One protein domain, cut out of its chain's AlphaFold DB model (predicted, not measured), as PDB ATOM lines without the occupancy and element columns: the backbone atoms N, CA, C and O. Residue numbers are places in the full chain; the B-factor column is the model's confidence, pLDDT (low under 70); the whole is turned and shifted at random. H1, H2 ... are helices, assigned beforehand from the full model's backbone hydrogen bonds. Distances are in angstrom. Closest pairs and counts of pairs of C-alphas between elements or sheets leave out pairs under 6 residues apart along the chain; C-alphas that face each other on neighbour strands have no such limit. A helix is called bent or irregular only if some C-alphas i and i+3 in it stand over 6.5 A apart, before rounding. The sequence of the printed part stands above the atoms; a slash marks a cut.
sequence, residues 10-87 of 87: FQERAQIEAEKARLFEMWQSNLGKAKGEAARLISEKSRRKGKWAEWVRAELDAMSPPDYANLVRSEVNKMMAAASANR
ATOM      1  N   PHE A  10     103.853  43.672 114.604       91.88
ATOM      2  CA  PHE A  10     104.962  43.900 115.533       91.88
ATOM      3  C   PHE A  10     105.803  45.123 115.135       91.88
ATOM      4  O   PHE A  10     106.137  45.932 115.994       91.88
ATOM      5  N   GLN A  11     106.085  45.289 113.839       93.75
ATOM      6  CA  GLN A  11     106.868  46.417 113.331       93.75
ATOM      7  C   GLN A  11     106.189  47.759 113.618       93.75
ATOM      8  O   GLN A  11     106.832  48.660 114.148       93.75
ATOM      9  N   GLU A  12     104.887  47.886 113.352       91.94
ATOM     10  CA  GLU A  12     104.140  49.113 113.663       91.94
ATOM     11  C   GLU A  12     104.133  49.418 115.163       91.94
ATOM     12  O   GLU A  12     104.292  50.570 115.556       91.94
ATOM     13  N   ARG A  13     103.981  48.397 116.016       92.69
ATOM     14  CA  ARG A  13     104.065  48.579 117.473       92.69
ATOM     15  C   ARG A  13     105.449  49.064 117.900       92.69
ATOM     16  O   ARG A  13     105.532  50.002 118.683       92.69
ATOM     17  N   ALA A  14     106.515  48.472 117.365       93.62
ATOM     18  CA  ALA A  14     107.883  48.880 117.673       93.62
ATOM     19  C   ALA A  14     108.159  50.338 117.264       93.62
ATOM     20  O   ALA A  14     108.778  51.073 118.027       93.62
ATOM     21  N   GLN A  15     107.648  50.778 116.107       94.50
ATOM     22  CA  GLN A  15     107.758  52.176 115.667       94.50
ATOM     23  C   GLN A  15     107.016  53.136 116.606       94.50
ATOM     24  O   GLN A  15     107.571  54.159 116.995       94.50
ATOM     25  N   ILE A  16     105.799  52.778 117.031       93.50
ATOM     26  CA  ILE A  16     105.019  53.576 117.991       93.50
ATOM     27  C   ILE A  16     105.763  53.718 119.324       93.50
ATOM     28  O   ILE A  16     105.815  54.807 119.890       93.50
ATOM     29  N   GLU A  17     106.336  52.634 119.850       93.88
ATOM     30  CA  GLU A  17     107.081  52.693 121.114       93.88
ATOM     31  C   GLU A  17     108.380  53.505 120.986       93.88
ATOM     32  O   GLU A  17     108.703  54.284 121.883       93.88
ATOM     33  N   ALA A  18     109.086  53.406 119.855       95.75
ATOM     34  CA  ALA A  18     110.263  54.232 119.583       95.75
ATOM     35  C   ALA A  18     109.914  55.730 119.500       95.75
ATOM     36  O   ALA A  18     110.615  56.568 120.072       95.75
ATOM     37  N   GLU A  19     108.806  56.073 118.838       94.44
ATOM     38  CA  GLU A  19     108.304  57.447 118.769       94.44
ATOM     39  C   GLU A  19     107.943  57.982 120.161       94.44
ATOM     40  O   GLU A  19     108.374  59.073 120.537       94.44
ATOM     41  N   LYS A  20     107.229  57.191 120.974       94.25
ATOM     42  CA  LYS A  20     106.898  57.559 122.359       94.25
ATOM     43  C   LYS A  20     108.139  57.796 123.212       94.25
ATOM     44  O   LYS A  20     108.167  58.775 123.954       94.25
ATOM     45  N   ALA A  21     109.150  56.930 123.113       96.38
ATOM     46  CA  ALA A  21     110.399  57.085 123.856       96.38
ATOM     47  C   ALA A  21     111.092  58.408 123.495       96.38
ATOM     48  O   ALA A  21     111.417  59.199 124.380       96.38
ATOM     49  N   ARG A  22     111.203  58.712 122.195       95.50
ATOM     50  CA  ARG A  22     111.760  59.982 121.709       95.50
ATOM     51  C   ARG A  22     110.973  61.195 122.216       95.50
ATOM     52  O   ARG A  22     111.570  62.181 122.652       95.50
ATOM     53  N   LEU A  23     109.641  61.149 122.154       94.19
ATOM     54  CA  LEU A  23     108.787  62.235 122.647       94.19
ATOM     55  C   LEU A  23     108.920  62.417 124.164       94.19
ATOM     56  O   LEU A  23     108.932  63.550 124.647       94.19
ATOM     57  N   PHE A  24     109.062  61.324 124.914       95.88
ATOM     58  CA  PHE A  24     109.270  61.366 126.358       95.88
ATOM     59  C   PHE A  24     110.614  62.001 126.730       95.88
ATOM     60  O   PHE A  24     110.655  62.877 127.592       95.88
ATOM     61  N   GLU A  25     111.701  61.644 126.046       96.88
ATOM     62  CA  GLU A  25     113.012  62.277 126.243       96.88
ATOM     63  C   GLU A  25     112.980  63.777 125.909       96.88
ATOM     64  O   GLU A  25     113.494  64.614 126.664       96.88
ATOM     65  N   MET A  26     112.321  64.146 124.802       96.25
ATOM     66  CA  MET A  26     112.113  65.548 124.437       96.25
ATOM     67  C   MET A  26     111.323  66.285 125.522       96.25
ATOM     68  O   MET A  26     111.694  67.393 125.914       96.25
ATOM     69  N   TRP A  27     110.257  65.674 126.038       96.81
ATOM     70  CA  TRP A  27     109.456  66.239 127.116       96.81
ATOM     71  C   TRP A  27     110.292  66.449 128.377       96.81
ATOM     72  O   TRP A  27     110.355  67.563 128.899       96.81
ATOM     73  N   GLN A  28     110.984  65.407 128.833       97.44
ATOM     74  CA  GLN A  28     111.744  65.425 130.077       97.44
ATOM     75  C   GLN A  28     112.847  66.489 130.047       97.44
ATOM     76  O   GLN A  28     113.001  67.251 131.002       97.44
ATOM     77  N   SER A  29     113.578  66.587 128.935       97.56
ATOM     78  CA  SER A  29     114.664  67.561 128.766       97.56
ATOM     79  C   SER A  29     114.183  69.013 128.646       97.56
ATOM     80  O   SER A  29     114.935  69.937 128.966       97.56
ATOM     81  N   ASN A  30     112.934  69.243 128.224       97.81
ATOM     82  CA  ASN A  30     112.413  70.583 127.949       97.81
ATOM     83  C   ASN A  30     111.349  71.072 128.935       97.81
ATOM     84  O   ASN A  30     111.000  72.253 128.896       97.81
ATOM     85  N   LEU A  31     110.865  70.224 129.845       97.50
ATOM     86  CA  LEU A  31     109.754  70.553 130.741       97.50
ATOM     87  C   LEU A  31     109.986  71.840 131.545       97.50
ATOM     88  O   LEU A  31     109.094  72.679 131.644       97.50
ATOM     89  N   GLY A  32     111.186  72.020 132.104       98.12
ATOM     90  CA  GLY A  32     111.526  73.226 132.863       98.12
ATOM     91  C   GLY A  32     111.461  74.493 132.005       98.12
ATOM     92  O   GLY A  32     110.824  75.472 132.392       98.12
ATOM     93  N   LYS A  33     112.050  74.448 130.803       98.25
ATOM     94  CA  LYS A  33     112.017  75.562 129.844       98.25
ATOM     95  C   LYS A  33     110.589  75.861 129.393       98.25
ATOM     96  O   LYS A  33     110.188  77.018 129.366       98.25
ATOM     97  N   ALA A  34     109.807  74.826 129.089       98.38
ATOM     98  CA  ALA A  34     108.427  74.978 128.643       98.38
ATOM     99  C   ALA A  34     107.531  75.636 129.703       98.38
ATOM    100  O   ALA A  34     106.712  76.488 129.367       98.38
ATOM    101  N   LYS A  35     107.723  75.305 130.986       98.44
ATOM    102  CA  LYS A  35     107.039  75.989 132.094       98.44
ATOM    103  C   LYS A  35     107.422  77.468 132.188       98.44
ATOM    104  O   LYS A  35     106.550  78.296 132.433       98.44
ATOM    105  N   GLY A  36     108.698  77.797 131.978       98.44
ATOM    106  CA  GLY A  36     109.174  79.183 131.933       98.44
ATOM    107  C   GLY A  36     108.525  79.987 130.803       98.44
ATOM    108  O   GLY A  36     107.977  81.061 131.047       98.44
ATOM    109  N   GLU A  37     108.498  79.432 129.589       98.56
ATOM    110  CA  GLU A  37     107.811  80.044 128.443       98.56
ATOM    111  C   GLU A  37     106.306  80.186 128.684       98.56
ATOM    112  O   GLU A  37     105.739  81.247 128.437       98.56
ATOM    113  N   ALA A  38     105.652  79.165 129.242       98.62
ATOM    114  CA  ALA A  38     104.236  79.244 129.587       98.62
ATOM    115  C   ALA A  38     103.952  80.380 130.584       98.62
ATOM    116  O   ALA A  38     103.016  81.156 130.385       98.62
ATOM    117  N   ALA A  39     104.787  80.533 131.615       98.31
ATOM    118  CA  ALA A  39     104.672  81.628 132.573       98.31
ATOM    119  C   ALA A  39     104.877  83.005 131.912       98.31
ATOM    120  O   ALA A  39     104.105  83.927 132.185       98.31
ATOM    121  N   ARG A  40     105.855  83.137 130.999       98.25
ATOM    122  CA  ARG A  40     106.070  84.355 130.193       98.25
ATOM    123  C   ARG A  40     104.841  84.688 129.349       98.25
ATOM    124  O   ARG A  40     104.392  85.829 129.334       98.25
ATOM    125  N   LEU A  41     104.273  83.702 128.657       98.44
ATOM    126  CA  LEU A  41     103.082  83.905 127.834       98.44
ATOM    127  C   LEU A  41     101.876  84.321 128.686       98.44
ATOM    128  O   LEU A  41     101.096  85.172 128.266       98.44
ATOM    129  N   ILE A  42     101.715  83.763 129.887       98.06
ATOM    130  CA  ILE A  42     100.606  84.100 130.790       98.06
ATOM    131  C   ILE A  42     100.766  85.496 131.405       98.06
ATOM    132  O   ILE A  42      99.772  86.218 131.511       98.06
ATOM    133  N   SER A  43     101.981  85.915 131.778       97.38
ATOM    134  CA  SER A  43     102.211  87.237 132.388       97.38
ATOM    135  C   SER A  43     101.824  88.396 131.457       97.38
ATOM    136  O   SER A  43     101.389  89.455 131.905       97.38
ATOM    137  N   GLU A  44     101.859  88.156 130.146       98.19
ATOM    138  CA  GLU A  44     101.455  89.087 129.090       98.19
ATOM    139  C   GLU A  44      99.942  89.326 128.987       98.19
ATOM    140  O   GLU A  44      99.483  90.234 128.281       98.19
ATOM    141  N   LYS A  45      99.135  88.529 129.694       96.38
ATOM    142  CA  LYS A  45      97.676  88.556 129.578       96.38
ATOM    143  C   LYS A  45      97.061  89.896 129.970       96.38
ATOM    144  O   LYS A  45      96.181  90.385 129.260       96.38
ATOM    145  N   SER A  46      97.521  90.515 131.058       95.25
ATOM    146  CA  SER A  46      96.994  91.807 131.530       95.25
ATOM    147  C   SER A  46      97.302  92.946 130.556       95.25
ATOM    148  O   SER A  46      96.440  93.783 130.285       95.25
ATOM    149  N   ARG A  47      98.509  92.936 129.975       97.50
ATOM    150  CA  ARG A  47      98.969  93.921 128.991       97.50
ATOM    151  C   ARG A  47      98.185  93.822 127.684       97.50
ATOM    152  O   ARG A  47      97.774  94.840 127.135       97.50
ATOM    153  N   ARG A  48      97.958  92.602 127.189       97.00
ATOM    154  CA  ARG A  48      97.357  92.353 125.864       97.00
ATOM    155  C   ARG A  48      95.832  92.277 125.865       97.00
ATOM    156  O   ARG A  48      95.216  92.478 124.815       97.00
ATOM    157  N   LYS A  49      95.209  92.018 127.019       95.31
ATOM    158  CA  LYS A  49      93.748  91.956 127.195       95.31
ATOM    159  C   LYS A  49      93.098  91.041 126.142       95.31
ATOM    160  O   LYS A  49      93.532  89.904 125.970       95.31
ATOM    161  N   GLY A  50      92.088  91.521 125.411       95.25
ATOM    162  CA  GLY A  50      91.345  90.735 124.417       95.25
ATOM    163  C   GLY A  50      92.194  90.170 123.269       95.25
ATOM    164  O   GLY A  50      91.810  89.169 122.676       95.25
ATOM    165  N   LYS A  51      93.375  90.742 122.998       97.62
ATOM    166  CA  LYS A  51      94.291  90.263 121.948       97.62
ATOM    167  C   LYS A  51      95.244  89.163 122.419       97.62
ATOM    168  O   LYS A  51      96.024  88.640 121.629       97.62
ATOM    169  N   TRP A  52      95.214  88.809 123.706       97.75
ATOM    170  CA  TRP A  52      96.169  87.869 124.286       97.75
ATOM    171  C   TRP A  52      96.133  86.491 123.613       97.75
ATOM    172  O   TRP A  52      97.177  85.978 123.236       97.75
ATOM    173  N   ALA A  53      94.945  85.917 123.403       97.00
ATOM    174  CA  ALA A  53      94.819  84.562 122.864       97.00
ATOM    175  C   ALA A  53      95.273  84.438 121.398       97.00
ATOM    176  O   ALA A  53      95.746  83.382 120.986       97.00
ATOM    177  N   GLU A  54      95.095  85.489 120.599       98.06
ATOM    178  CA  GLU A  54      95.597  85.549 119.221       98.06
ATOM    179  C   GLU A  54      97.118  85.682 119.205       98.06
ATOM    180  O   GLU A  54      97.797  84.935 118.508       98.06
ATOM    181  N   TRP A  55      97.659  86.564 120.045       98.38
ATOM    182  CA  TRP A  55      99.102  86.721 120.164       98.38
ATOM    183  C   TRP A  55      99.795  85.443 120.659       98.38
ATOM    184  O   TRP A  55     100.800  85.049 120.083       98.38
ATOM    185  N   VAL A  56      99.244  84.751 121.664       98.38
ATOM    186  CA  VAL A  56      99.798  83.466 122.130       98.38
ATOM    187  C   VAL A  56      99.834  82.435 121.000       98.38
ATOM    188  O   VAL A  56     100.805  81.694 120.898       98.38
ATOM    189  N   ARG A  57      98.813  82.387 120.133       98.06
ATOM    190  CA  ARG A  57      98.832  81.508 118.954       98.06
ATOM    191  C   ARG A  57      99.989  81.857 118.022       98.06
ATOM    192  O   ARG A  57     100.764  80.968 117.709       98.06
ATOM    193  N   ALA A  58     100.169  83.136 117.695       98.38
ATOM    194  CA  ALA A  58     101.282  83.579 116.857       98.38
ATOM    195  C   ALA A  58     102.664  83.248 117.459       98.38
ATOM    196  O   ALA A  58     103.553  82.811 116.735       98.38
ATOM    197  N   GLU A  59     102.847  83.400 118.776       98.50
ATOM    198  CA  GLU A  59     104.099  83.014 119.453       98.50
ATOM    199  C   GLU A  59     104.362  81.507 119.364       98.50
ATOM    200  O   GLU A  59     105.496  81.089 119.145       98.50
ATOM    201  N   LEU A  60     103.321  80.687 119.539       98.25
ATOM    202  CA  LEU A  60     103.432  79.231 119.442       98.25
ATOM    203  C   LEU A  60     103.670  78.774 117.998       98.25
ATOM    204  O   LEU A  60     104.432  77.837 117.790       98.25
ATOM    205  N   ASP A  61     103.058  79.437 117.019       97.69
ATOM    206  CA  ASP A  61     103.228  79.127 115.595       97.69
ATOM    207  C   ASP A  61     104.632  79.505 115.092       97.69
ATOM    208  O   ASP A  61     105.165  78.860 114.192       97.69
ATOM    209  N   ALA A  62     105.264  80.515 115.701       97.94
ATOM    210  CA  ALA A  62     106.650  80.895 115.427       97.94
ATOM    211  C   ALA A  62     107.687  80.002 116.140       97.94
ATOM    212  O   ALA A  62     108.887  80.119 115.882       97.94
ATOM    213  N   MET A  63     107.253  79.130 117.054       97.56
ATOM    214  CA  MET A  63     108.143  78.320 117.878       97.56
ATOM    215  C   MET A  63     108.554  77.026 117.169       97.56
ATOM    216  O   MET A  63     107.758  76.354 116.517       97.56
ATOM    217  N   SER A  64     109.817  76.646 117.348       94.19
ATOM    218  CA  SER A  64     110.395  75.417 116.807       94.19
ATOM    219  C   SER A  64     111.181  74.678 117.898       94.19
ATOM    220  O   SER A  64     111.811  75.336 118.730       94.19
ATOM    221  N   PRO A  65     111.180  73.332 117.914       94.62
ATOM    222  CA  PRO A  65     110.406  72.438 117.042       94.62
ATOM    223  C   PRO A  65     108.898  72.415 117.380       94.62
ATOM    224  O   PRO A  65     108.523  72.782 118.498       94.62
ATOM    225  N   PRO A  66     108.024  71.931 116.469       95.38
ATOM    226  CA  PRO A  66     106.578  71.850 116.712       95.38
ATOM    227  C   PRO A  66     106.199  71.078 117.985       95.38
ATOM    228  O   PRO A  66     105.282  71.474 118.704       95.38
ATOM    229  N   ASP A  67     106.940  70.018 118.316       94.81
ATOM    230  CA  ASP A  67     106.709  69.236 119.538       94.81
ATOM    231  C   ASP A  67     106.982  70.051 120.812       94.81
ATOM    232  O   ASP A  67     106.256  69.933 121.804       94.81
ATOM    233  N   TYR A  68     107.967  70.954 120.772       97.44
ATOM    234  CA  TYR A  68     108.230  71.880 121.872       97.44
ATOM    235  C   TYR A  68     107.123  72.935 121.989       97.44
ATOM    236  O   TYR A  68     106.642  73.196 123.093       97.44
ATOM    237  N   ALA A  69     106.638  73.473 120.865       98.25
ATOM    238  CA  ALA A  69     105.496  74.388 120.854       98.25
ATOM    239  C   ALA A  69     104.232  73.738 121.454       98.25
ATOM    240  O   ALA A  69     103.524  74.352 122.257       98.25
ATOM    241  N   ASN A  70     103.971  72.466 121.129       97.38
ATOM    242  CA  ASN A  70     102.872  71.692 121.711       97.38
ATOM    243  C   ASN A  70     103.027  71.519 123.228       97.38
ATOM    244  O   ASN A  70     102.049  71.664 123.970       97.38
ATOM    245  N   LEU A  71     104.251  71.268 123.700       98.06
ATOM    246  CA  LEU A  71     104.545  71.189 125.125       98.06
ATOM    247  C   LEU A  71     104.264  72.524 125.831       98.06
ATOM    248  O   LEU A  71     103.523  72.539 126.815       98.06
ATOM    249  N   VAL A  72     104.751  73.651 125.304       98.62
ATOM    250  CA  VAL A  72     104.458  74.983 125.868       98.62
ATOM    251  C   VAL A  72     102.951  75.253 125.886       98.62
ATOM    252  O   VAL A  72     102.418  75.690 126.906       98.62
ATOM    253  N   ARG A  73     102.233  74.921 124.804       98.44
ATOM    254  CA  ARG A  73     100.768  75.045 124.734       98.44
ATOM    255  C   ARG A  73     100.073  74.255 125.847       98.44
ATOM    256  O   ARG A  73      99.152  74.776 126.477       98.44
ATOM    257  N   SER A  74     100.510  73.020 126.110       98.00
ATOM    258  CA  SER A  74      99.945  72.197 127.188       98.00
ATOM    259  C   SER A  74     100.176  72.801 128.576       98.00
ATOM    260  O   SER A  74      99.248  72.833 129.384       98.00
ATOM    261  N   GLU A  75     101.363  73.357 128.837       98.56
ATOM    262  CA  GLU A  75     101.679  73.983 130.124       98.56
ATOM    263  C   GLU A  75     100.904  75.296 130.317       98.56
ATOM    264  O   GLU A  75     100.366  75.524 131.402       98.56
ATOM    265  N   VAL A  76     100.736  76.112 129.264       98.31
ATOM    266  CA  VAL A  76      99.854  77.297 129.301       98.31
ATOM    267  C   VAL A  76      98.433  76.888 129.684       98.31
ATOM    268  O   VAL A  76      97.866  77.439 130.628       98.31
ATOM    269  N   ASN A  77      97.863  75.895 128.995       97.88
ATOM    270  CA  ASN A  77      96.506  75.419 129.268       97.88
ATOM    271  C   ASN A  77      96.364  74.895 130.703       97.88
ATOM    272  O   ASN A  77      95.398  75.231 131.387       97.88
ATOM    273  N   LYS A  78      97.343  74.122 131.182       97.38
ATOM    274  CA  LYS A  78      97.368  73.569 132.540       97.38
ATOM    275  C   LYS A  78      97.387  74.659 133.610       97.38
ATOM    276  O   LYS A  78      96.583  74.618 134.539       97.38
ATOM    277  N   MET A  79      98.275  75.645 133.483       97.25
ATOM    278  CA  MET A  79      98.380  76.751 134.442       97.25
ATOM    279  C   MET A  79      97.128  77.634 134.426       97.25
ATOM    280  O   MET A  79      96.635  78.034 135.478       97.25
ATOM    281  N   MET A  80      96.573  77.895 133.240       94.81
ATOM    282  CA  MET A  80      95.333  78.654 133.080       94.81
ATOM    283  C   MET A  80      94.122  77.936 133.685       94.81
ATOM    284  O   MET A  80      93.291  78.584 134.323       94.81
ATOM    285  N   ALA A  81      94.024  76.614 133.516       96.00
ATOM    286  CA  ALA A  81      92.986  75.802 134.143       96.00
ATOM    287  C   ALA A  81      93.111  75.823 135.675       96.00
ATOM    288  O   ALA A  81      92.123  76.085 136.355       96.00
ATOM    289  N   ALA A  82      94.324  75.652 136.213       94.38
ATOM    290  CA  ALA A  82      94.579  75.732 137.654       94.38
ATOM    291  C   ALA A  82      94.217  77.114 138.236       94.38
ATOM    292  O   ALA A  82      93.577  77.201 139.281       94.38
ATOM    293  N   ALA A  83      94.553  78.201 137.533       89.19
ATOM    294  CA  ALA A  83      94.192  79.559 137.941       89.19
ATOM    295  C   ALA A  83      92.678  79.838 137.890       89.19
ATOM    296  O   ALA A  83      92.179  80.701 138.610       89.19
ATOM    297  N   SER A  84      91.936  79.149 137.023       87.75
ATOM    298  CA  SER A  84      90.474  79.252 136.972       87.75
ATOM    299  C   SER A  84      89.780  78.370 138.007       87.75
ATOM    300  O   SER A  84      88.726  78.766 138.475       87.75
ATOM    301  N   ALA A  85      90.357  77.226 138.380       86.38
ATOM    302  CA  ALA A  85      89.806  76.350 139.416       86.38
ATOM    303  C   ALA A  85      89.939  76.930 140.837       86.38
ATOM    304  O   ALA A  85      89.172  76.569 141.720       86.38
ATOM    305  N   ASN A  86      90.902  77.831 141.053       73.81
ATOM    306  CA  ASN A  86      91.136  78.503 142.336       73.81
ATOM    307  C   ASN A  86      90.319  79.801 142.520       73.81
ATOM    308  O   ASN A  86      90.606  80.568 143.439       73.81
ATOM    309  N   ARG A  87      89.370  80.092 141.625       59.19
ATOM    310  CA  ARG A  87      88.479  81.261 141.680       59.19
ATOM    311  C   ARG A  87      87.047  80.813 141.905       59.19
ATOM    312  O   ARG A  87      86.338  81.562 142.605       59.19
TER     313      ARG A  87
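AT A GLANCE: This is residues 10 to 87 of the 87 residues of an uncharacterized protein of Pseudomonas putida (UniProt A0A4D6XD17). A long bent helix, H1, crosses H3 with its second arm, H1b, and the kinked helix H2 folds back from the end of H1b to form a helical hairpin with H3. Residues 10 to 22 of the first arm, H1a, stick out as a long straight arm, and residues 81 to 87 stick out as a shorter end. The printed part has 78 residues with three named helices, H1, H2, H3 in that order, and no named strand: the class is all helix. It is loose, with a radius of gyration of the C-alphas of 15.3 A, and elongated, spanning 51 by 29 by 19 A.

HOW THE PARTS SIT: H1, residues 10 to 43, was assigned as one helix by its hydrogen bonds but is bent: C-alphas 29 and 32 are 7.7 A apart, and its arms H1a, residues 10 to 29, and H1b, residues 32 to 43, stand at a steep tilt of 64 degrees. H2, residues 45 to 61, is irregular, with C-alphas 47 and 50 9.4 A apart, and has a kink of 97 degrees near residue 52. H1b and H2 are close but not clearly touching; their closest C-alphas, those of Leu 41 and Val 56, are 6.6 A apart. H3, residues 66 to 85, touches H1b at a steep tilt of 56 degrees, the closest C-alphas being Ala 38 and Val 76, 4.8 A apart. With residues 23 to 27 alone H1a touches H3, closest at the C-alphas of Trp 27 and Leu 71, 7.3 A. The hairpin of H2 and H3 has a shallow tilt of 28 degrees, opposite ways, its closest C-alphas being Leu 60 and Ala 69, 5.5 A apart. H1a and H2 are apart. Every O i to N i+4 pair is within hydrogen-bond range in H1a, H1b and H3, and 8 of 13 in H2.

IN THESE COORDINATES: H1a begins at C-alpha 10, (104.962, 43.900, 115.533), and is 28.8 A long; H1b is 16.8 A, H2 17.8 A and H3 28.6 A, ending at C-alpha 85, (89.806, 76.350, 139.416).

THE WHOLE: The C-alphas of Phe 10 and Arg 47, the two farthest apart, are 52.1 A apart. The printed part has no cut, and both links are tight. Mean pLDDT of the printed part is 95.6; residue 87 is under 70.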